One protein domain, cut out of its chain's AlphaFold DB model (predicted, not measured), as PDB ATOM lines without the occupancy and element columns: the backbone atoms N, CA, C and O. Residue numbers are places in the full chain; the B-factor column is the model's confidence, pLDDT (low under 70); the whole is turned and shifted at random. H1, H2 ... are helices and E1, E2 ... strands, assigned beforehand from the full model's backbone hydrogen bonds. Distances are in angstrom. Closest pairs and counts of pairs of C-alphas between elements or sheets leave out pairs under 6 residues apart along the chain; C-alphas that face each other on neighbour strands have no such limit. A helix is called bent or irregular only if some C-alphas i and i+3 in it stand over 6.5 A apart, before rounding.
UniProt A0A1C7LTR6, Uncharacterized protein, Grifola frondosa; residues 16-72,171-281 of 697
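What this domain is: This is residues 16 to 72 and 171 to 281 of the 697 residues of an uncharacterized protein of Grifola frondosa (UniProt A0A1C7LTR6). A long helix, H6, lies between a small twisted sheet of four strands on one side and a two-stranded hairpin, E3 and E4, on the other. H1, which follows directly on E2, begins over the sheet's other face with H7 beside its first residues, while H2, H5 and the small H3 lie toward the far end of the longest axis, with the loop of residues 198 to 210. The printed part has 168 residues, with seven named helices and six named strands, which follow each other along the chain as E1, E2, H1, H2, H3, H4, E3, E4, H5, E5, H6, E6, H7; the named elements hold 91 of the residues. The larger sheet is mixed, with order E1, E2, E6, E5; the smaller is antiparallel, and the class is mixed, helices and strands. The whole is compact, with a radius of gyration of the C-alphas of 17.2 A and spans of 51 by 40 by 30 A.

Where its parts are: E1, residues 21 to 23, begins with C-alpha 21 at (32.762, 2.733, 39.751), and E2 is residues 32 to 36, 13.6 A long. H1, residues 37 to 48, measures 16.6 A. H2 is residues 54 to 61 and H3 residues 69 to 72. After the cut come H4, residues 179 to 182, E3, residues 183 to 187, 13.2 A long, and E4, residues 193 to 197, 13.1 A long. H5 is residues 211 to 218 and E5 residues 224 to 226. H6, residues 234 to 255, measures 31.0 A and starts with C-alpha 234 at (31.614, 4.404, 25.225). E6 is residues 266 to 270, 12.9 A long, and H7, residues 273 to 279, ends with C-alpha 279 at (47.121, 18.962, 35.094).

How they stand to each other: E1 and E2 form an antiparallel hairpin, with N 22 and O 32 2.8 A apart. E2 and E6 are parallel, with N 270 and O 35 at 2.8 A. E6 and the edge strand E5 are parallel, with N 267 and O 224 at 2.8 A. From edge to edge the strands' lines turn by 96 degrees. H6 is on this sheet at a height of 4.9 A, over E2 and E6, along the strands at 6 degrees to E6 on the local plane. E5, H6 and E6 form a strand-helix-strand unit, two parallel neighbour strands with a helix between, with a right-handed crossover. H1 is on the opposite face and stands up from the sheet at 44 degrees; together they make three layers, with helices on both faces. H7 only grazes the sheet, and touches H1 with residues 37 to 41 of H1 alone, the closest C-alphas being those of Ala 37 and Met 276, 6.0 A apart. The hairpin E3 and E4 is antiparallel, with N 184 and O 196 at 2.8 A; the closest C-alphas of E4 and H6 are those of Ile 196 and Ala 246, 4.6 A apart. H4 is close to H5 but not clearly touching it, with C-alphas of Leu 182 and Pro 216 at 6.0 A. H2 touches H5 about perpendicular, at 82 degrees, the closest C-alphas being those of Leu 61 and Gln 214, 5.6 A apart. H3 touches no helix. H2 is irregular, with C-alphas 56 and 59 7.6 A apart; H5 is only just irregular, with C-alphas 212 and 215 7.0 A apart. Every O i to N i+4 pair is within hydrogen-bond range in H1, H6 and H7, but 2 of 4 are in H2 and 2 of 4 in H5; H3 and H4 are too short for such a pair.

The domain as a whole: The C-alphas farthest apart, those of Ala 70 and Ala 274, are 51.8 A apart. Residues 73 to 170 are not printed, and C-alphas 72 and 171 are 39.3 A apart across the cut. Of the links printed whole, E4 to H5 is long. Residues 45 to 56 and 253 to 260 stand free. Mean pLDDT of the printed part is 83.8, and 29 residues are under 70, among them 62 to 72 and 203 to 212.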
ATOM      1  N   LEU A  16      41.207   3.406  46.376       92.25
ATOM      2  CA  LEU A  16      40.448   2.656  45.367       92.25
ATOM      3  C   LEU A  16      38.937   2.631  45.649       92.25
ATOM      4  O   LEU A  16      38.148   2.494  44.714       92.25
ATOM      5  N   ASP A  17      38.532   2.777  46.910       91.00
ATOM      6  CA  ASP A  17      37.125   2.766  47.331       91.00
ATOM      7  C   ASP A  17      36.450   4.131  47.131       91.00
ATOM      8  O   ASP A  17      35.238   4.206  46.939       91.00
ATOM      9  N   ALA A  18      37.237   5.212  47.124       94.12
ATOM     10  CA  ALA A  18      36.769   6.569  46.850       94.12
ATOM     11  C   ALA A  18      36.566   6.868  45.350       94.12
ATOM     12  O   ALA A  18      35.947   7.878  45.008       94.12
ATOM     13  N   LEU A  19      37.088   6.029  44.446       95.88
ATOM     14  CA  LEU A  19      36.986   6.244  42.999       95.88
ATOM     15  C   LEU A  19      35.599   5.855  42.445       95.88
ATOM     16  O   LEU A  19      35.076   4.795  42.802       95.88
ATOM     17  N   PRO A  20      35.020   6.625  41.500       96.44
ATOM     18  CA  PRO A  20      33.742   6.278  40.882       96.44
ATOM     19  C   PRO A  20      33.802   4.930  40.151       96.44
ATOM     20  O   PRO A  20      34.645   4.721  39.275       96.44
ATOM     21  N   VAL A  21      32.881   4.015  40.461       96.75
ATOM     22  CA  VAL A  21      32.762   2.733  39.751       96.75
ATOM     23  C   VAL A  21      32.011   2.932  38.434       96.75
ATOM     24  O   VAL A  21      30.842   3.307  38.417       96.75
ATOM     25  N   LEU A  22      32.684   2.635  37.323       94.88
ATOM     26  CA  LEU A  22      32.125   2.690  35.969       94.88
ATOM     27  C   LEU A  22      31.475   1.363  35.560       94.88
ATOM     28  O   LEU A  22      30.512   1.352  34.794       94.88
ATOM     29  N   HIS A  23      31.997   0.238  36.055       94.19
ATOM     30  CA  HIS A  23      31.410  -1.082  35.840       94.19
ATOM     31  C   HIS A  23      31.782  -2.058  36.960       94.19
ATOM     32  O   HIS A  23      32.963  -2.311  37.211       94.19
ATOM     33  N   HIS A  24      30.767  -2.650  37.591       93.88
ATOM     34  CA  HIS A  24      30.942  -3.730  38.559       93.88
ATOM     35  C   HIS A  24      31.353  -5.035  37.869       93.88
ATOM     36  O   HIS A  24      30.879  -5.354  36.779       93.88
ATOM     37  N   ARG A  25      32.210  -5.810  38.531       91.12
ATOM     38  CA  ARG A  25      32.551  -7.190  38.165       91.12
ATOM     39  C   ARG A  25      32.057  -8.120  39.284       91.12
ATOM     40  O   ARG A  25      31.898  -7.640  40.405       91.12
ATOM     41  N   PRO A  26      31.758  -9.398  39.000       88.00
ATOM     42  CA  PRO A  26      31.466 -10.365  40.053       88.00
ATOM     43  C   PRO A  26      32.721 -10.623  40.895       88.00
ATOM     44  O   PRO A  26      33.837 -10.625  40.365       88.00
ATOM     45  N   ASP A  27      32.535 -10.876  42.190       79.00
ATOM     46  CA  ASP A  27      33.623 -11.298  43.075       79.00
ATOM     47  C   ASP A  27      34.297 -12.572  42.527       79.00
ATOM     48  O   ASP A  27      33.601 -13.462  42.028       79.00
ATOM     49  N   PRO A  28      35.639 -12.687  42.589       83.00
ATOM     50  CA  PRO A  28      36.581 -11.839  43.329       83.00
ATOM     51  C   PRO A  28      37.187 -10.676  42.510       83.00
ATOM     52  O   PRO A  28      38.221 -10.125  42.892       83.00
ATOM     53  N   HIS A  29      36.637 -10.326  41.345       87.38
ATOM     54  CA  HIS A  29      37.307  -9.407  40.424       87.38
ATOM     55  C   HIS A  29      37.044  -7.924  40.749       87.38
ATOM     56  O   HIS A  29      35.909  -7.482  40.896       87.38
ATOM     57  N   GLN A  30      38.109  -7.114  40.769       90.94
ATOM     58  CA  GLN A  30      38.018  -5.660  40.988       90.94
ATOM     59  C   GLN A  30      37.170  -4.943  39.908       90.94
ATOM     60  O   GLN A  30      37.375  -5.213  38.719       90.94
ATOM     61  N   PRO A  31      36.292  -3.982  40.265       95.50
ATOM     62  CA  PRO A  31      35.516  -3.202  39.300       95.50
ATOM     63  C   PRO A  31      36.386  -2.282  38.426       95.50
ATOM     64  O   PRO A  31      37.511  -1.932  38.786       95.50
ATOM     65  N   ILE A  32      35.835  -1.850  37.287       97.19
ATOM     66  CA  ILE A  32      36.425  -0.790  36.453       97.19
ATOM     67  C   ILE A  32      36.052   0.559  37.072       97.19
ATOM     68  O   ILE A  32      34.869   0.828  37.300       97.19
ATOM     69  N   ARG A  33      37.051   1.406  37.328       97.25
ATOM     70  CA  ARG A  33      36.905   2.694  38.028       97.25
ATOM     71  C   ARG A  33      37.290   3.877  37.133       97.25
ATOM     72  O   ARG A  33      38.100   3.728  36.218       97.25
ATOM     73  N   ALA A  34      36.719   5.048  37.392       96.81
ATOM     74  CA  ALA A  34      37.159   6.305  36.794       96.81
ATOM     75  C   ALA A  34      38.402   6.839  37.524       96.81
ATOM     76  O   ALA A  34      38.528   6.673  38.735       96.81
ATOM     77  N   LEU A  35      39.288   7.516  36.795       96.06
ATOM     78  CA  LEU A  35      40.337   8.367  37.361       96.06
ATOM     79  C   LEU A  35      40.162   9.790  36.845       96.06
ATOM     80  O   LEU A  35      40.022   9.984  35.637       96.06
ATOM     81  N   SER A  36      40.249  10.782  37.731       95.00
ATOM     82  CA  SER A  36      40.417  12.172  37.305       95.00
ATOM     83  C   SER A  36      41.841  12.416  36.782       95.00
ATOM     84  O   SER A  36      42.764  11.640  37.048       95.00
ATOM     85  N   ALA A  37      42.060  13.540  36.092       91.44
ATOM     86  CA  ALA A  37      43.407  13.965  35.703       91.44
ATOM     87  C   ALA A  37      44.355  14.131  36.912       91.44
ATOM     88  O   ALA A  37      45.543  13.838  36.803       91.44
ATOM     89  N   ALA A  38      43.840  14.562  38.069       92.38
ATOM     90  CA  ALA A  38      44.633  14.728  39.288       92.38
ATOM     91  C   ALA A  38      44.997  13.379  39.933       92.38
ATOM     92  O   ALA A  38      46.128  13.195  40.385       92.38
ATOM     93  N   ASP A  39      44.074  12.414  39.926       93.88
ATOM     94  CA  ASP A  39      44.340  11.065  40.437       93.88
ATOM     95  C   ASP A  39      45.358  10.332  39.571       93.88
ATOM     96  O   ASP A  39      46.297   9.740  40.101       93.88
ATOM     97  N   PHE A  40      45.231  10.435  38.246       93.06
ATOM     98  CA  PHE A  40      46.205   9.853  37.330       93.06
ATOM     99  C   PHE A  40      47.592  10.494  37.472       93.06
ATOM    100  O   PHE A  40      48.574   9.761  37.527       93.06
ATOM    101  N   ALA A  41      47.693  11.821  37.626       90.00
ATOM    102  CA  ALA A  41      48.972  12.492  37.888       90.00
ATOM    103  C   ALA A  41      49.671  11.945  39.147       90.00
ATOM    104  O   ALA A  41      50.876  11.695  39.141       90.00
ATOM    105  N   ARG A  42      48.899  11.731  40.221       89.38
ATOM    106  CA  ARG A  42      49.379  11.190  41.498       89.38
ATOM    107  C   ARG A  42      49.812   9.724  41.388       89.38
ATOM    108  O   ARG A  42      50.884   9.389  41.879       89.38
ATOM    109  N   ILE A  43      49.014   8.876  40.735       89.50
ATOM    110  CA  ILE A  43      49.357   7.466  40.469       89.50
ATOM    111  C   ILE A  43      50.626   7.372  39.617       89.50
ATOM    112  O   ILE A  43      51.523   6.600  39.939       89.50
ATOM    113  N   HIS A  44      50.711   8.167  38.551       87.56
ATOM    114  CA  HIS A  44      51.839   8.159  37.627       87.56
ATOM    115  C   HIS A  44      53.146   8.573  38.315       87.56
ATOM    116  O   HIS A  44      54.164   7.906  38.148       87.56
ATOM    117  N   LEU A  45      53.116   9.631  39.137       85.56
ATOM    118  CA  LEU A  45      54.274  10.025  39.942       85.56
ATOM    119  C   LEU A  45      54.687   8.919  40.921       85.56
ATOM    120  O   LEU A  45      55.867   8.598  40.996       85.56
ATOM    121  N   ALA A  46      53.724   8.322  41.634       86.00
ATOM    122  CA  ALA A  46      54.007   7.243  42.575       86.00
ATOM    123  C   ALA A  46      54.664   6.040  41.877       86.00
ATOM    124  O   ALA A  46      55.695   5.570  42.350       86.00
ATOM    125  N   HIS A  47      54.139   5.622  40.718       83.44
ATOM    126  CA  HIS A  47      54.690   4.535  39.903       83.44
ATOM    127  C   HIS A  47      56.155   4.774  39.507       83.44
ATOM    128  O   HIS A  47      56.982   3.894  39.727       83.44
ATOM    129  N   LEU A  48      56.494   5.978  39.022       78.31
ATOM    130  CA  LEU A  48      57.879   6.353  38.687       78.31
ATOM    131  C   LEU A  48      58.840   6.292  39.887       78.31
ATOM    132  O   LEU A  48      60.046   6.165  39.706       78.31
ATOM    133  N   THR A  49      58.319   6.398  41.110       80.81
ATOM    134  CA  THR A  49      59.098   6.316  42.357       80.81
ATOM    135  C   THR A  49      59.019   4.951  43.051       80.81
ATOM    136  O   THR A  49      59.616   4.780  44.110       80.81
ATOM    137  N   SER A  50      58.280   3.986  42.490       77.56
ATOM    138  CA  SER A  50      57.991   2.683  43.111       77.56
ATOM    139  C   SER A  50      58.176   1.511  42.135       77.56
ATOM    140  O   SER A  50      57.397   0.552  42.150       77.56
ATOM    141  N   HIS A  51      59.164   1.601  41.242       68.94
ATOM    142  CA  HIS A  51      59.532   0.486  40.371       68.94
ATOM    143  C   HIS A  51      60.011  -0.711  41.207       68.94
ATOM    144  O   HIS A  51      60.705  -0.546  42.211       68.94
ATOM    145  N   ALA A  52      59.619  -1.922  40.804       73.50
ATOM    146  CA  ALA A  52      60.164  -3.136  41.402       73.50
ATOM    147  C   ALA A  52      61.663  -3.245  41.055       73.50
ATOM    148  O   ALA A  52      62.029  -2.873  39.939       73.50
ATOM    149  N   PRO A  53      62.524  -3.744  41.960       71.19
ATOM    150  CA  PRO A  53      63.949  -3.876  41.675       71.19
ATOM    151  C   PRO A  53      64.206  -4.787  40.469       71.19
ATOM    152  O   PRO A  53      63.597  -5.852  40.371       71.19
ATOM    153  N   ASP A  54      65.150  -4.414  39.600       63.94
ATOM    154  CA  ASP A  54      65.463  -5.159  38.370       63.94
ATOM    155  C   ASP A  54      65.657  -6.659  38.622       63.94
ATOM    156  O   ASP A  54      65.062  -7.471  37.922       63.94
ATOM    157  N   HIS A  55      66.393  -7.049  39.668       65.19
ATOM    158  CA  HIS A  55      66.655  -8.457  39.997       65.19
ATOM    159  C   HIS A  55      65.390  -9.294  40.290       65.19
ATOM    160  O   HIS A  55      65.423 -10.510  40.124       65.19
ATOM    161  N   VAL A  56      64.273  -8.669  40.684       72.44
ATOM    162  CA  VAL A  56      62.979  -9.343  40.905       72.44
ATOM    163  C   VAL A  56      62.293  -9.665  39.575       72.44
ATOM    164  O   VAL A  56      61.634 -10.695  39.441       72.44
ATOM    165  N   LEU A  57      62.431  -8.781  38.584       71.31
ATOM    166  CA  LEU A  57      61.763  -8.902  37.288       71.31
ATOM    167  C   LEU A  57      62.656  -9.509  36.196       71.31
ATOM    168  O   LEU A  57      62.132 -10.038  35.216       71.31
ATOM    169  N   PHE A  58      63.979  -9.444  36.352       61.72
ATOM    170  CA  PHE A  58      64.973  -9.733  35.318       61.72
ATOM    171  C   PHE A  58      64.802 -11.115  34.662       61.72
ATOM    172  O   PHE A  58      64.685 -11.153  33.434       61.72
ATOM    173  N   PRO A  59      64.685 -12.241  35.404       63.78
ATOM    174  CA  PRO A  59      64.534 -13.549  34.765       63.78
ATOM    175  C   PRO A  59      63.266 -13.628  33.899       63.78
ATOM    176  O   PRO A  59      63.273 -14.091  32.756       63.78
ATOM    177  N   PHE A  60      62.168 -13.105  34.442       69.81
ATOM    178  CA  PHE A  60      60.833 -13.159  33.859       69.81
ATOM    179  C   PHE A  60      60.688 -12.247  32.626       69.81
ATOM    180  O   PHE A  60      60.134 -12.660  31.607       69.81
ATOM    181  N   LEU A  61      61.232 -11.026  32.672       71.38
ATOM    182  CA  LEU A  61      61.175 -10.050  31.573       71.38
ATOM    183  C   LEU A  61      62.035 -10.413  30.357       71.38
ATOM    184  O   LEU A  61      61.889  -9.788  29.302       71.38
ATOM    185  N   HIS A  62      62.941 -11.383  30.485       68.00
ATOM    186  CA  HIS A  62      63.875 -11.770  29.423       68.00
ATOM    187  C   HIS A  62      63.630 -13.173  28.862       68.00
ATOM    188  O   HIS A  62      64.433 -13.673  28.082       68.00
ATOM    189  N   GLY A  63      62.468 -13.767  29.154       63.34
ATOM    190  CA  GLY A  63      61.999 -14.967  28.456       63.34
ATOM    191  C   GLY A  63      62.428 -16.292  29.081       63.34
ATOM    192  O   GLY A  63      62.453 -17.291  28.373       63.34
ATOM    193  N   LEU A  64      62.713 -16.317  30.391       62.84
ATOM    194  CA  LEU A  64      62.796 -17.565  31.170       62.84
ATOM    195  C   LEU A  64      61.414 -18.140  31.550       62.84
ATOM    196  O   LEU A  64      61.331 -19.192  32.175       62.84
ATOM    197  N   GLU A  65      60.314 -17.488  31.149       60.53
ATOM    198  CA  GLU A  65      59.021 -18.159  30.966       60.53
ATOM    199  C   GLU A  65      58.779 -18.417  29.470       60.53
ATOM    200  O   GLU A  65      58.666 -17.471  28.687       60.53
ATOM    201  N   GLY A  66      58.616 -19.687  29.091       59.25
ATOM    202  CA  GLY A  66      58.197 -20.107  27.752       59.25
ATOM    203  C   GLY A  66      58.998 -21.286  27.200       59.25
ATOM    204  O   GLY A  66      59.896 -21.810  27.857       59.25
ATOM    205  N   ASP A  67      58.685 -21.664  25.961       58.28
ATOM    206  CA  ASP A  67      59.219 -22.848  25.267       58.28
ATOM    207  C   ASP A  67      60.652 -22.637  24.710       58.28
ATOM    208  O   ASP A  67      61.019 -23.179  23.667       58.28
ATOM    209  N   ASN A  68      61.470 -21.789  25.350       66.50
ATOM    210  CA  ASN A  68      62.857 -21.546  24.941       66.50
ATOM    211  C   ASN A  68      63.807 -22.521  25.649       66.50
ATOM    212  O   ASN A  68      64.566 -22.136  26.540       66.50
ATOM    213  N   ASP A  69      63.771 -23.788  25.232       66.25
ATOM    214  CA  ASP A  69      64.562 -24.873  25.828       66.25
ATOM    215  C   ASP A  69      66.061 -24.558  25.912       66.25
ATOM    216  O   ASP A  69      66.708 -24.929  26.888       66.25
ATOM    217  N   ALA A  70      66.617 -23.827  24.938       63.00
ATOM    218  CA  ALA A  70      68.026 -23.429  24.939       63.00
ATOM    219  C   ALA A  70      68.354 -22.463  26.090       63.00
ATOM    220  O   ALA A  70      69.346 -22.649  26.794       63.00
ATOM    221  N   GLN A  71      67.505 -21.456  26.312       66.50
ATOM    222  CA  GLN A  71      67.679 -20.490  27.396       66.50
ATOM    223  C   GLN A  71      67.337 -21.099  28.760       66.50
ATOM    224  O   GLN A  71      68.074 -20.884  29.717       66.50
ATOM    225  N   ASN A  72      66.298 -21.931  28.841       68.62
ATOM    226  CA  ASN A  72      65.940 -22.644  30.068       68.62
ATOM    227  C   ASN A  72      67.047 -23.627  30.495       68.62
ATOM    228  O   ASN A  72      67.440 -23.639  31.660       68.62
ATOM    229  N   ALA A 171      47.084  11.333  19.520       55.47
ATOM    230  CA  ALA A 171      47.382  10.802  20.846       55.47
ATOM    231  C   ALA A 171      47.721  12.004  21.743       55.47
ATOM    232  O   ALA A 171      48.663  12.735  21.453       55.47
ATOM    233  N   ILE A 172      46.901  12.259  22.767       69.00
ATOM    234  CA  ILE A 172      47.098  13.414  23.658       69.00
ATOM    235  C   ILE A 172      48.144  13.107  24.730       69.00
ATOM    236  O   ILE A 172      48.816  14.033  25.163       69.00
ATOM    237  N   LEU A 173      48.312  11.845  25.141       79.00
ATOM    238  CA  LEU A 173      49.306  11.463  26.144       79.00
ATOM    239  C   LEU A 173      50.539  10.816  25.496       79.00
ATOM    240  O   LEU A 173      50.416  10.007  24.574       79.00
ATOM    241  N   THR A 174      51.723  11.169  25.994       78.56
ATOM    242  CA  THR A 174      53.001  10.521  25.681       78.56
ATOM    243  C   THR A 174      53.059   9.114  26.278       78.56
ATOM    244  O   THR A 174      52.340   8.804  27.226       78.56
ATOM    245  N   SER A 175      53.938   8.264  25.740       74.31
ATOM    246  CA  SER A 175      54.198   6.904  26.250       74.31
ATOM    247  C   SER A 175      52.955   6.000  26.333       74.31
ATOM    248  O   SER A 175      52.853   5.152  27.213       74.31
ATOM    249  N   SER A 176      51.992   6.171  25.416       82.31
ATOM    250  CA  SER A 176      50.754   5.380  25.386       82.31
ATOM    251  C   SER A 176      50.655   4.452  24.172       82.31
ATOM    252  O   SER A 176      50.807   4.905  23.036       82.31
ATOM    253  N   PHE A 177      50.301   3.190  24.411       85.31
ATOM    254  CA  PHE A 177      50.107   2.159  23.384       85.31
ATOM    255  C   PHE A 177      48.682   2.148  22.817       85.31
ATOM    256  O   PHE A 177      47.715   2.511  23.493       85.31
ATOM    257  N   ARG A 178      48.506   1.664  21.580       86.19
ATOM    258  CA  ARG A 178      47.169   1.367  21.043       86.19
ATOM    259  C   ARG A 178      46.694   0.006  21.567       86.19
ATOM    260  O   ARG A 178      47.500  -0.909  21.692       86.19
ATOM    261  N   PRO A 179      45.379  -0.224  21.747       89.06
ATOM    262  CA  PRO A 179      44.879  -1.498  22.278       89.06
ATOM    263  C   PRO A 179      45.348  -2.740  21.500       89.06
ATOM    264  O   PRO A 179      45.659  -3.763  22.096       89.06
ATOM    265  N   ARG A 180      45.467  -2.626  20.170       87.38
ATOM    266  CA  ARG A 180      45.948  -3.690  19.267       87.38
ATOM    267  C   ARG A 180      47.425  -4.078  19.440       87.38
ATOM    268  O   ARG A 180      47.848  -5.049  18.829       87.38
ATOM    269  N   GLU A 181      48.208  -3.277  20.162       84.56
ATOM    270  CA  GLU A 181      49.625  -3.537  20.450       84.56
ATOM    271  C   GLU A 181      49.804  -4.322  21.760       84.56
ATOM    272  O   GLU A 181      50.882  -4.854  21.993       84.56
ATOM    273  N   LEU A 182      48.746  -4.448  22.579       90.38
ATOM    274  CA  LEU A 182      48.781  -5.138  23.876       90.38
ATOM    275  C   LEU A 182      47.802  -6.322  23.971       90.38
ATOM    276  O   LEU A 182      48.098  -7.301  24.652       90.38
ATOM    277  N   ILE A 183      46.640  -6.259  23.302       94.31
ATOM    278  CA  ILE A 183      45.614  -7.316  23.326       94.31
ATOM    279  C   ILE A 183      45.168  -7.746  21.922       94.31
ATOM    280  O   ILE A 183      45.023  -6.934  21.005       94.31
ATOM    281  N   ARG A 184      44.875  -9.043  21.781       93.56
ATOM    282  CA  ARG A 184      44.308  -9.685  20.583       93.56
ATOM    283  C   ARG A 184      43.038 -10.461  20.937       93.56
ATOM    284  O   ARG A 184      42.838 -10.848  22.082       93.56
ATOM    285  N   THR A 185      42.175 -10.715  19.957       92.94
ATOM    286  CA  THR A 185      41.037 -11.637  20.125       92.94
ATOM    287  C   THR A 185      41.444 -13.058  19.758       92.94
ATOM    288  O   THR A 185      41.864 -13.293  18.625       92.94
ATOM    289  N   LYS A 186      41.283 -13.998  20.691       90.88
ATOM    290  CA  LYS A 186      41.405 -15.442  20.468       90.88
ATOM    291  C   LYS A 186      40.018 -16.028  20.217       90.88
ATOM    292  O   LYS A 186      39.071 -15.689  20.924       90.88
ATOM    293  N   THR A 187      39.898 -16.894  19.216       91.94
ATOM    294  CA  THR A 187      38.691 -17.707  19.021       91.94
ATOM    295  C   THR A 187      38.778 -18.920  19.937       91.94
ATOM    296  O   THR A 187      39.768 -19.653  19.914       91.94
ATOM    297  N   ASN A 188      37.762 -19.101  20.768       88.06
ATOM    298  CA  ASN A 188      37.635 -20.219  21.690       88.06
ATOM    299  C   ASN A 188      37.063 -21.458  20.956       88.06
ATOM    300  O   ASN A 188      36.463 -21.309  19.887       88.06
ATOM    301  N   PRO A 189      37.196 -22.683  21.507       87.44
ATOM    302  CA  PRO A 189      36.693 -23.908  20.866       87.44
ATOM    303  C   PRO A 189      35.171 -23.941  20.635       87.44
ATOM    304  O   PRO A 189      34.696 -24.671  19.771       87.44
ATOM    305  N   ASP A 190      34.412 -23.144  21.387       88.44
ATOM    306  CA  ASP A 190      32.958 -22.966  21.262       88.44
ATOM    307  C   ASP A 190      32.551 -21.949  20.171       88.44
ATOM    308  O   ASP A 190      31.368 -21.667  19.990       88.44
ATOM    309  N   GLY A 191      33.521 -21.369  19.454       86.00
ATOM    310  CA  GLY A 191      33.306 -20.319  18.456       86.00
ATOM    311  C   GLY A 191      33.117 -18.912  19.038       86.00
ATOM    312  O   GLY A 191      32.984 -17.955  18.272       86.00
ATOM    313  N   SER A 192      33.134 -18.747  20.366       89.06
ATOM    314  CA  SER A 192      33.163 -17.424  20.997       89.06
ATOM    315  C   SER A 192      34.530 -16.752  20.803       89.06
ATOM    316  O   SER A 192      35.516 -17.393  20.431       89.06
ATOM    317  N   THR A 193      34.615 -15.439  21.040       89.81
ATOM    318  CA  THR A 193      35.897 -14.716  21.008       89.81
ATOM    319  C   THR A 193      36.190 -14.069  22.353       89.81
ATOM    320  O   THR A 193      35.335 -13.402  22.934       89.81
ATOM    321  N   SER A 194      37.413 -14.260  22.841       91.81
ATOM    322  CA  SER A 194      37.917 -13.716  24.103       91.81
ATOM    323  C   SER A 194      39.065 -12.731  23.836       91.81
ATOM    324  O   SER A 194      39.910 -12.990  22.972       91.81
ATOM    325  N   PRO A 195      39.120 -11.568  24.511       94.44
ATOM    326  CA  PRO A 195      40.301 -10.717  24.480       94.44
ATOM    327  C   PRO A 195      41.372 -11.310  25.402       94.44
ATOM    328  O   PRO A 195      41.132 -11.538  26.585       94.44
ATOM    329  N   ILE A 196      42.563 -11.526  24.858       94.56
ATOM    330  CA  ILE A 196      43.744 -11.976  25.594       94.56
ATOM    331  C   ILE A 196      44.896 -11.006  25.347       94.56
ATOM    332  O   ILE A 196      44.911 -10.297  24.338       94.56
ATOM    333  N   PHE A 197      45.877 -10.988  26.245       94.81
ATOM    334  CA  PHE A 197      47.139 -10.306  25.972       94.81
ATOM    335  C   PHE A 197      47.850 -10.923  24.763       94.81
ATOM    336  O   PHE A 197      47.633 -12.086  24.405       94.81
ATOM    337  N   ILE A 198      48.672 -10.121  24.096       90.50
ATOM    338  CA  ILE A 198      49.583 -10.618  23.069       90.50
ATOM    339  C   ILE A 198      50.682 -11.423  23.767       90.50
ATOM    340  O   ILE A 198      51.288 -10.952  24.724       90.50
ATOM    341  N   GLU A 199      50.919 -12.645  23.298       85.88
ATOM    342  CA  GLU A 199      52.023 -13.471  23.790       85.88
ATOM    343  C   GLU A 199      53.371 -12.876  23.341       85.88
ATOM    344  O   GLU A 199      53.493 -12.461  22.180       85.88
ATOM    345  N   PRO A 200      54.382 -12.825  24.229       82.00
ATOM    346  CA  PRO A 200      55.722 -12.394  23.861       82.00
ATOM    347  C   PRO A 200      56.316 -13.327  22.802       82.00
ATOM    348  O   PRO A 200      56.272 -14.548  22.928       82.00
ATOM    349  N   LYS A 201      56.903 -12.748  21.750       77.00
ATOM    350  CA  LYS A 201      57.657 -13.502  20.742       77.00
ATOM    351  C   LYS A 201      59.120 -13.567  21.153       77.00
ATOM    352  O   LYS A 201      59.891 -12.673  20.810       77.00
ATOM    353  N   ILE A 202      59.478 -14.600  21.903       70.88
ATOM    354  CA  ILE A 202      60.860 -14.867  22.303       70.88
ATOM    355  C   ILE A 202      61.629 -15.345  21.050       70.88
ATOM    356  O   ILE A 202      61.194 -16.312  20.423       70.88
ATOM    357  N   PRO A 203      62.706 -14.659  20.615       64.62
ATOM    358  CA  PRO A 203      63.580 -15.136  19.546       64.62
ATOM    359  C   PRO A 203      64.268 -16.445  19.939       64.62
ATOM    360  O   PRO A 203      64.496 -16.700  21.117       64.62
ATOM    361  N   HIS A 204      64.648 -17.252  18.950       56.94
ATOM    362  CA  HIS A 204      65.457 -18.442  19.198       56.94
ATOM    363  C   HIS A 204      66.864 -18.065  19.686       56.94
ATOM    364  O   HIS A 204      67.468 -17.125  19.167       56.94
ATOM    365  N   GLY A 205      67.387 -18.841  20.638       59.66
ATOM    366  CA  GLY A 205      68.681 -18.606  21.279       59.66
ATOM    367  C   GLY A 205      68.548 -18.041  22.694       59.66
ATOM    368  O   GLY A 205      67.452 -17.882  23.227       59.66
ATOM    369  N   ILE A 206      69.687 -17.756  23.306       57.09
ATOM    370  CA  ILE A 206      69.830 -17.232  24.660       57.09
ATOM    371  C   ILE A 206      69.887 -15.704  24.546       57.09
ATOM    372  O   ILE A 206      70.882 -15.151  24.081       57.09
ATOM    373  N   SER A 207      68.806 -15.009  24.919       57.69
ATOM    374  CA  SER A 207      68.714 -13.545  24.814       57.69
ATOM    375  C   SER A 207      68.411 -12.922  26.171       57.69
ATOM    376  O   SER A 207      67.263 -12.801  26.591       57.69
ATOM    377  N   LEU A 208      69.472 -12.505  26.860       53.69
ATOM    378  CA  LEU A 208      69.414 -12.151  28.282       53.69
ATOM    379  C   LEU A 208      68.936 -10.715  28.556       53.69
ATOM    380  O   LEU A 208      68.780 -10.333  29.707       53.69
ATOM    381  N   ARG A 209      68.646  -9.928  27.507       55.59
ATOM    382  CA  ARG A 209      68.010  -8.602  27.616       55.59
ATOM    383  C   ARG A 209      67.097  -8.302  26.426       55.59
ATOM    384  O   ARG A 209      67.401  -7.499  25.547       55.59
ATOM    385  N   ASN A 210      65.955  -8.977  26.372       63.34
ATOM    386  CA  ASN A 210      65.035  -8.894  25.239       63.34
ATOM    387  C   ASN A 210      63.980  -7.782  25.412       63.34
ATOM    388  O   ASN A 210      62.892  -8.007  25.939       63.34
ATOM    389  N   PHE A 211      64.273  -6.561  24.956       64.69
ATOM    390  CA  PHE A 211      63.330  -5.428  25.019       64.69
ATOM    391  C   PHE A 211      62.032  -5.654  24.222       64.69
ATOM    392  O   PHE A 211      60.963  -5.199  24.632       64.69
ATOM    393  N   GLY A 212      62.089  -6.417  23.123       66.75
ATOM    394  CA  GLY A 212      60.939  -6.669  22.245       66.75
ATOM    395  C   GLY A 212      59.792  -7.449  22.898       66.75
ATOM    396  O   GLY A 212      58.649  -7.338  22.453       66.75
ATOM    397  N   ILE A 213      60.069  -8.207  23.967       74.62
ATOM    398  CA  ILE A 213      59.050  -8.946  24.734       74.62
ATOM    399  C   ILE A 213      58.592  -8.230  26.007       74.62
ATOM    400  O   ILE A 213      57.521  -8.557  26.521       74.62
ATOM    401  N   GLN A 214      59.338  -7.233  26.494       77.12
ATOM    402  CA  GLN A 214      59.037  -6.571  27.766       77.12
ATOM    403  C   GLN A 214      57.661  -5.901  27.765       77.12
ATOM    404  O   GLN A 214      56.912  -6.077  28.717       77.12
ATOM    405  N   VAL A 215      57.279  -5.184  26.702       82.62
ATOM    406  CA  VAL A 215      55.974  -4.491  26.638       82.62
ATOM    407  C   VAL A 215      54.781  -5.466  26.741       82.62
ATOM    408  O   VAL A 215      53.927  -5.245  27.604       82.62
ATOM    409  N   PRO A 216      54.704  -6.562  25.951       83.50
ATOM    410  CA  PRO A 216      53.716  -7.624  26.160       83.50
ATOM    411  C   PRO A 216      53.697  -8.199  27.582       83.50
ATOM    412  O   PRO A 216      52.621  -8.447  28.120       83.50
ATOM    413  N   ILE A 217      54.866  -8.389  28.200       85.31
ATOM    414  CA  ILE A 217      54.984  -8.982  29.537       85.31
ATOM    415  C   ILE A 217      54.513  -8.001  30.625       85.31
ATOM    416  O   ILE A 217      53.634  -8.353  31.417       85.31
ATOM    417  N   TYR A 218      55.007  -6.758  30.624       85.75
ATOM    418  CA  TYR A 218      54.589  -5.683  31.532       85.75
ATOM    419  C   TYR A 218      53.088  -5.399  31.445       85.75
ATOM    420  O   TYR A 218      52.450  -5.187  32.472       85.75
ATOM    421  N   ALA A 219      52.476  -5.486  30.259       89.94
ATOM    422  CA  ALA A 219      51.025  -5.347  30.117       89.94
ATOM    423  C   ALA A 219      50.227  -6.375  30.949       89.94
ATOM    424  O   ALA A 219      49.078  -6.112  31.301       89.94
ATOM    425  N   THR A 220      50.832  -7.516  31.309       91.12
ATOM    426  CA  THR A 220      50.244  -8.517  32.216       91.12
ATOM    427  C   THR A 220      50.551  -8.290  33.702       91.12
ATOM    428  O   THR A 220      50.025  -9.033  34.532       91.12
ATOM    429  N   LEU A 221      51.414  -7.325  34.040       88.31
ATOM    430  CA  LEU A 221      51.917  -7.021  35.389       88.31
ATOM    431  C   LEU A 221      51.678  -5.555  35.812       88.31
ATOM    432  O   LEU A 221      52.350  -5.045  36.709       88.31
ATOM    433  N   CYS A 222      50.753  -4.847  35.166       89.81
ATOM    434  CA  CYS A 222      50.496  -3.432  35.437       89.81
ATOM    435  C   CYS A 222      49.003  -3.122  35.562       89.81
ATOM    436  O   CYS A 222      48.159  -3.741  34.910       89.81
ATOM    437  N   ASP A 223      48.687  -2.095  36.353       93.38
ATOM    438  CA  ASP A 223      47.398  -1.417  36.273       93.38
ATOM    439  C   ASP A 223      47.261  -0.710  34.915       93.38
ATOM    440  O   ASP A 223      48.188  -0.055  34.436       93.38
ATOM    441  N   ILE A 224      46.090  -0.816  34.283       95.12
ATOM    442  CA  ILE A 224      45.870  -0.322  32.917       95.12
ATOM    443  C   ILE A 224      44.967   0.909  32.943       95.12
ATOM    444  O   ILE A 224      43.787   0.815  33.285       95.12
ATOM    445  N   VAL A 225      45.488   2.061  32.513       95.31
ATOM    446  CA  VAL A 225      44.709   3.301  32.356       95.31
ATOM    447  C   VAL A 225      44.318   3.491  30.892       95.31
ATOM    448  O   VAL A 225      45.150   3.779  30.035       95.31
ATOM    449  N   VAL A 226      43.026   3.356  30.593       95.25
ATOM    450  CA  VAL A 226      42.475   3.603  29.255       95.25
ATOM    451  C   VAL A 226      42.018   5.055  29.151       95.25
ATOM    452  O   VAL A 226      41.183   5.502  29.931       95.25
ATOM    453  N   TYR A 227      42.503   5.793  28.154       92.25
ATOM    454  CA  TYR A 227      42.056   7.164  27.888       92.25
ATOM    455  C   TYR A 227      41.504   7.325  26.470       92.25
ATOM    456  O   TYR A 227      41.671   6.471  25.597       92.25
ATOM    457  N   SER A 228      40.837   8.452  26.230       88.88
ATOM    458  CA  SER A 228      40.503   8.913  24.887       88.88
ATOM    459  C   SER A 228      40.759  10.416  24.783       88.88
ATOM    460  O   SER A 228      40.453  11.142  25.729       88.88
ATOM    461  N   PRO A 229      41.191  10.928  23.616       78.94
ATOM    462  CA  PRO A 229      41.223  12.363  23.324       78.94
ATOM    463  C   PRO A 229      39.875  13.091  23.472       78.94
ATOM    464  O   PRO A 229      39.819  14.310  23.356       78.94
ATOM    465  N   LYS A 230      38.774  12.357  23.683       82.88
ATOM    466  CA  LYS A 230      37.418  12.885  23.899       82.88
ATOM    467  C   LYS A 230      36.898  12.637  25.327       82.88
ATOM    468  O   LYS A 230      35.693  12.708  25.544       82.88
ATOM    469  N   GLY A 231      37.785  12.318  26.275       84.69
ATOM    470  CA  GLY A 231      37.440  11.980  27.659       84.69
ATOM    471  C   GLY A 231      36.718  10.635  27.795       84.69
ATOM    472  O   GLY A 231      36.941   9.708  27.009       84.69
ATOM    473  N   LEU A 232      35.838  10.519  28.792       89.00
ATOM    474  CA  LEU A 232      35.085   9.296  29.062       89.00
ATOM    475  C   LEU A 232      34.085   9.001  27.926       89.00
ATOM    476  O   LEU A 232      33.022   9.609  27.814       89.00
ATOM    477  N   THR A 233      34.423   8.039  27.064       92.06
ATOM    478  CA  THR A 233      33.589   7.630  25.921       92.06
ATOM    479  C   THR A 233      33.167   6.168  26.016       92.06
ATOM    480  O   THR A 233      33.876   5.334  26.579       92.06
ATOM    481  N   ARG A 234      32.048   5.810  25.366       93.56
ATOM    482  CA  ARG A 234      31.614   4.404  25.225       93.56
ATOM    483  C   ARG A 234      32.690   3.516  24.586       93.56
ATOM    484  O   ARG A 234      32.797   2.348  24.937       93.56
ATOM    485  N   SER A 235      33.499   4.064  23.677       92.25
ATOM    486  CA  SER A 235      34.624   3.349  23.062       92.25
ATOM    487  C   SER A 235      35.775   3.116  24.045       92.25
ATOM    488  O   SER A 235      36.315   2.016  24.063       92.25
ATOM    489  N   ALA A 236      36.117   4.101  24.886       93.12
ATOM    490  CA  ALA A 236      37.105   3.926  25.954       93.12
ATOM    491  C   ALA A 236      36.641   2.879  26.979       93.12
ATOM    492  O   ALA A 236      37.390   1.958  27.287       93.12
ATOM    493  N   LEU A 237      35.374   2.941  27.410       96.31
ATOM    494  CA  LEU A 237      34.760   1.912  28.256       96.31
ATOM    495  C   LEU A 237      34.837   0.523  27.605       96.31
ATOM    496  O   LEU A 237      35.311  -0.418  28.231       96.31
ATOM    497  N   ALA A 238      34.444   0.379  26.335       95.62
ATOM    498  CA  ALA A 238      34.507  -0.903  25.624       95.62
ATOM    499  C   ALA A 238      35.941  -1.458  25.484       95.62
ATOM    500  O   ALA A 238      36.132  -2.673  25.488       95.62
ATOM    501  N   VAL A 239      36.953  -0.591  25.380       95.75
ATOM    502  CA  VAL A 239      38.371  -0.985  25.425       95.75
ATOM    503  C   VAL A 239      38.775  -1.417  26.839       95.75
ATOM    504  O   VAL A 239      39.388  -2.470  26.988       95.75
ATOM    505  N   ALA A 240      38.368  -0.681  27.875       97.31
ATOM    506  CA  ALA A 240      38.611  -1.042  29.272       97.31
ATOM    507  C   ALA A 240      37.957  -2.377  29.660       97.31
ATOM    508  O   ALA A 240      38.588  -3.185  30.332       97.31
ATOM    509  N   HIS A 241      36.752  -2.679  29.167       96.31
ATOM    510  CA  HIS A 241      36.132  -4.000  29.322       96.31
ATOM    511  C   HIS A 241      36.989  -5.123  28.721       96.31
ATOM    512  O   HIS A 241      37.169  -6.154  29.366       96.31
ATOM    513  N   LYS A 242      37.549  -4.924  27.518       96.44
ATOM    514  CA  LYS A 242      38.416  -5.923  26.869       96.44
ATOM    515  C   LYS A 242      39.711  -6.145  27.645       96.44
ATOM    516  O   LYS A 242      40.096  -7.289  27.856       96.44
ATOM    517  N   PHE A 243      40.354  -5.068  28.100       97.19
ATOM    518  CA  PHE A 243      41.524  -5.175  28.974       97.19
ATOM    519  C   PHE A 243      41.179  -5.842  30.304       97.19
ATOM    520  O   PHE A 243      41.925  -6.705  30.747       97.19
ATOM    521  N   LYS A 244      40.030  -5.523  30.911       96.50
ATOM    522  CA  LYS A 244      39.613  -6.147  32.170       96.50
ATOM    523  C   LYS A 244      39.408  -7.653  32.013       96.50
ATOM    524  O   LYS A 244      39.940  -8.404  32.818       96.50
ATOM    525  N   GLN A 245      38.741  -8.089  30.945       94.88
ATOM    526  CA  GLN A 245      38.610  -9.512  30.609       94.88
ATOM    527  C   GLN A 245      39.976 -10.191  30.389       94.88
ATOM    528  O   GLN A 245      40.179 -11.304  30.868       94.88
ATOM    529  N   ALA A 246      40.931  -9.528  29.725       95.50
ATOM    530  CA  ALA A 246      42.285 -10.061  29.539       95.50
ATOM    531  C   ALA A 246      43.065 -10.175  30.868       95.50
ATOM    532  O   ALA A 246      43.702 -11.201  31.112       95.50
ATOM    533  N   VAL A 247      42.971  -9.167  31.748       94.94
ATOM    534  CA  VAL A 247      43.552  -9.174  33.107       94.94
ATOM    535  C   VAL A 247      42.971 -10.309  33.948       94.94
ATOM    536  O   VAL A 247      43.725 -11.048  34.571       94.94
ATOM    537  N   GLU A 248      41.649 -10.484  33.943       93.31
ATOM    538  CA  GLU A 248      40.969 -11.562  34.674       93.31
ATOM    539  C   GLU A 248      41.385 -12.940  34.141       93.31
ATOM    540  O   GLU A 248      41.833 -13.776  34.919       93.31
ATOM    541  N   THR A 249      41.380 -13.133  32.817       91.62
ATOM    542  CA  THR A 249      41.837 -14.380  32.177       91.62
ATOM    543  C   THR A 249      43.278 -14.725  32.569       91.62
ATOM    544  O   THR A 249      43.573 -15.870  32.908       91.62
ATOM    545  N   LYS A 250      44.188 -13.737  32.568       91.38
ATOM    546  CA  LYS A 250      45.600 -13.949  32.931       91.38
ATOM    547  C   LYS A 250      45.800 -14.152  34.436       91.38
ATOM    548  O   LYS A 250      46.686 -14.903  34.837       91.38
ATOM    549  N   HIS A 251      44.969 -13.532  35.274       89.75
ATOM    550  CA  HIS A 251      44.937 -13.797  36.711       89.75
ATOM    551  C   HIS A 251      44.456 -15.226  36.996       89.75
ATOM    552  O   HIS A 251      45.027 -15.904  37.846       89.75
ATOM    553  N   ASP A 252      43.420 -15.703  36.309       88.62
ATOM    554  CA  ASP A 252      42.882 -17.049  36.512       88.62
ATOM    555  C   ASP A 252      43.867 -18.126  36.018       88.62
ATOM    556  O   ASP A 252      44.093 -19.110  36.722       88.62
ATOM    557  N   GLU A 253      44.556 -17.886  34.892       88.06
ATOM    558  CA  GLU A 253      45.691 -18.701  34.417       88.06
ATOM    559  C   GLU A 253      46.801 -18.810  35.480       88.06
ATOM    560  O   GLU A 253      47.302 -19.901  35.754       88.06
ATOM    561  N   ARG A 254      47.172 -17.689  36.114       87.94
ATOM    562  CA  ARG A 254      48.181 -17.667  37.184       87.94
ATOM    563  C   ARG A 254      47.690 -18.307  38.483       87.94
ATOM    564  O   ARG A 254      48.494 -18.935  39.166       87.94
ATOM    565  N   ARG A 255      46.394 -18.213  38.817       86.31
ATOM    566  CA  ARG A 255      45.826 -18.804  40.050       86.31
ATOM    567  C   ARG A 255      45.903 -20.334  40.042       86.31
ATOM    568  O   ARG A 255      45.973 -20.945  41.099       86.31
ATOM    569  N   ALA A 256      45.947 -20.949  38.860       82.62
ATOM    570  CA  ALA A 256      46.218 -22.379  38.721       82.62
ATOM    571  C   ALA A 256      47.668 -22.772  39.083       82.62
ATOM    572  O   ALA A 256      47.915 -23.940  39.366       82.62
ATOM    573  N   ARG A 257      48.617 -21.819  39.074       80.31
ATOM    574  CA  ARG A 257      50.048 -22.039  39.367       80.31
ATOM    575  C   ARG A 257      50.488 -21.512  40.740       80.31
ATOM    576  O   ARG A 257      51.403 -22.077  41.327       80.31
ATOM    577  N   CYS A 258      49.866 -20.449  41.257       77.12
ATOM    578  CA  CYS A 258      50.236 -19.824  42.531       77.12
ATOM    579  C   CYS A 258      49.011 -19.322  43.316       77.12
ATOM    580  O   CYS A 258      48.044 -18.824  42.737       77.12
ATOM    581  N   SER A 259      49.065 -19.434  44.647       71.69
ATOM    582  CA  SER A 259      47.994 -19.038  45.571       71.69
ATOM    583  C   SER A 259      48.037 -17.567  46.007       71.69
ATOM    584  O   SER A 259      46.994 -17.028  46.374       71.69
ATOM    585  N   SER A 260      49.203 -16.913  45.952       80.38
ATOM    586  CA  SER A 260      49.371 -15.488  46.265       80.38
ATOM    587  C   SER A 260      49.567 -14.693  44.975       80.38
ATOM    588  O   SER A 260      50.515 -14.943  44.233       80.38
ATOM    589  N   LEU A 261      48.651 -13.768  44.674       82.75
ATOM    590  CA  LEU A 261      48.647 -12.990  43.433       82.75
ATOM    591  C   LEU A 261      48.274 -11.531  43.691       82.75
ATOM    592  O   LEU A 261      47.337 -11.238  44.433       82.75
ATOM    593  N   VAL A 262      48.972 -10.623  43.007       85.38
ATOM    594  CA  VAL A 262      48.680  -9.185  43.023       85.38
ATOM    595  C   VAL A 262      47.488  -8.884  42.093       85.38
ATOM    596  O   VAL A 262      47.523  -9.260  40.917       85.38
ATOM    597  N   PRO A 263      46.422  -8.214  42.573       87.00
ATOM    598  CA  PRO A 263      45.267  -7.875  41.751       87.00
ATOM    599  C   PRO A 263      45.484  -6.568  40.968       87.00
ATOM    600  O   PRO A 263      45.449  -5.481  41.540       87.00
ATOM    601  N   TYR A 264      45.609  -6.665  39.643       92.38
ATOM    602  CA  TYR A 264      45.720  -5.494  38.763       92.38
ATOM    603  C   TYR A 264      44.358  -4.871  38.407       92.38
ATOM    604  O   TYR A 264      43.347  -5.550  38.160       92.38
ATOM    605  N   ASN A 265      44.337  -3.543  38.358       94.25
ATOM    606  CA  ASN A 265      43.167  -2.715  38.113       94.25
ATOM    607  C   ASN A 265      43.094  -2.261  36.653       94.25
ATOM    608  O   ASN A 265      44.092  -2.164  35.939       94.25
ATOM    609  N   VAL A 266      41.877  -1.939  36.210       97.00
ATOM    610  CA  VAL A 266      41.655  -1.261  34.932       97.00
ATOM    611  C   VAL A 266      40.849  -0.002  35.202       97.00
ATOM    612  O   VAL A 266      39.754  -0.056  35.766       97.00
ATOM    613  N   PHE A 267      41.408   1.125  34.790       97.31
ATOM    614  CA  PHE A 267      40.853   2.453  34.976       97.31
ATOM    615  C   PHE A 267      40.464   3.074  33.637       97.31
ATOM    616  O   PHE A 267      41.048   2.758  32.597       97.31
ATOM    617  N   VAL A 268      39.521   4.014  33.667       96.94
ATOM    618  CA  VAL A 268      39.267   4.917  32.538       96.94
ATOM    619  C   VAL A 268      39.533   6.351  32.967       96.94
ATOM    620  O   VAL A 268      38.993   6.810  33.970       96.94
ATOM    621  N   LEU A 269      40.366   7.059  32.204       94.62
ATOM    622  CA  LEU A 269      40.687   8.457  32.465       94.62
ATOM    623  C   LEU A 269      39.496   9.350  32.084       94.62
ATOM    624  O   LEU A 269      39.213   9.582  30.905       94.62
ATOM    625  N   GLU A 270      38.812   9.865  33.099       93.94
ATOM    626  CA  GLU A 270      37.768  10.876  32.991       93.94
ATOM    627  C   GLU A 270      38.414  12.266  33.068       93.94
ATOM    628  O   GLU A 270      38.438  12.935  34.097       93.94
ATOM    629  N   ALA A 271      39.005  12.677  31.945       88.75
ATOM    630  CA  ALA A 271      39.616  13.988  31.774       88.75
ATOM    631  C   ALA A 271      39.304  14.538  30.379       88.75
ATOM    632  O   ALA A 271      39.445  13.834  29.374       88.75
ATOM    633  N   THR A 272      38.898  15.803  30.289       84.62
ATOM    634  CA  THR A 272      38.827  16.503  29.001       84.62
ATOM    635  C   THR A 272      40.240  16.870  28.520       84.62
ATOM    636  O   THR A 272      41.181  16.903  29.319       84.62
ATOM    637  N   PRO A 273      40.432  17.202  27.228       79.44
ATOM    638  CA  PRO A 273      41.698  17.751  26.742       79.44
ATOM    639  C   PRO A 273      42.205  18.950  27.549       79.44
ATOM    640  O   PRO A 273      43.405  19.047  27.777       79.44
ATOM    641  N   ALA A 274      41.307  19.816  28.033       80.94
ATOM    642  CA  ALA A 274      41.674  20.956  28.867       80.94
ATOM    643  C   ALA A 274      42.224  20.513  30.234       80.94
ATOM    644  O   ALA A 274      43.276  21.002  30.641       80.94
ATOM    645  N   ASP A 275      41.583  19.540  30.893       84.56
ATOM    646  CA  ASP A 275      42.023  19.015  32.198       84.56
ATOM    647  C   ASP A 275      43.368  18.283  32.094       84.56
ATOM    648  O   ASP A 275      44.223  18.384  32.979       84.56
ATOM    649  N   MET A 276      43.581  17.562  30.987       83.88
ATOM    650  CA  MET A 276      44.871  16.949  30.674       83.88
ATOM    651  C   MET A 276      45.934  18.031  30.432       83.88
ATOM    652  O   MET A 276      46.996  17.984  31.045       83.88
ATOM    653  N   MET A 277      45.651  19.053  29.618       81.12
ATOM    654  CA  MET A 277      46.584  20.162  29.365       81.12
ATOM    655  C   MET A 277      46.893  20.994  30.618       81.12
ATOM    656  O   MET A 277      48.007  21.499  30.751       81.12
ATOM    657  N   SER A 278      45.952  21.149  31.554       83.25
ATOM    658  CA  SER A 278      46.191  21.897  32.792       83.25
ATOM    659  C   SER A 278      47.011  21.099  33.803       83.25
ATOM    660  O   SER A 278      47.917  21.671  34.412       83.25
ATOM    661  N   THR A 279      46.704  19.807  33.956       85.25
ATOM    662  CA  THR A 279      47.121  18.962  35.094       85.25
ATOM    663  C   THR A 279      48.236  17.982  34.721       85.25
ATOM    664  O   THR A 279      49.185  17.796  35.475       85.25
ATOM    665  N   LEU A 280      48.172  17.405  33.520       83.81
ATOM    666  CA  LEU A 280      49.114  16.415  32.989       83.81
ATOM    667  C   LEU A 280      50.144  17.059  32.046       83.81
ATOM    668  O   LEU A 280      50.559  16.456  31.063       83.81
ATOM    669  N   ARG A 281      50.592  18.288  32.336       76.62
ATOM    670  CA  ARG A 281      51.524  19.065  31.482       76.62
ATOM    671  C   ARG A 281      52.819  18.337  31.106       76.62
ATOM    672  O   ARG A 281      53.428  18.682  30.099       76.62
TER     673      ARG A 281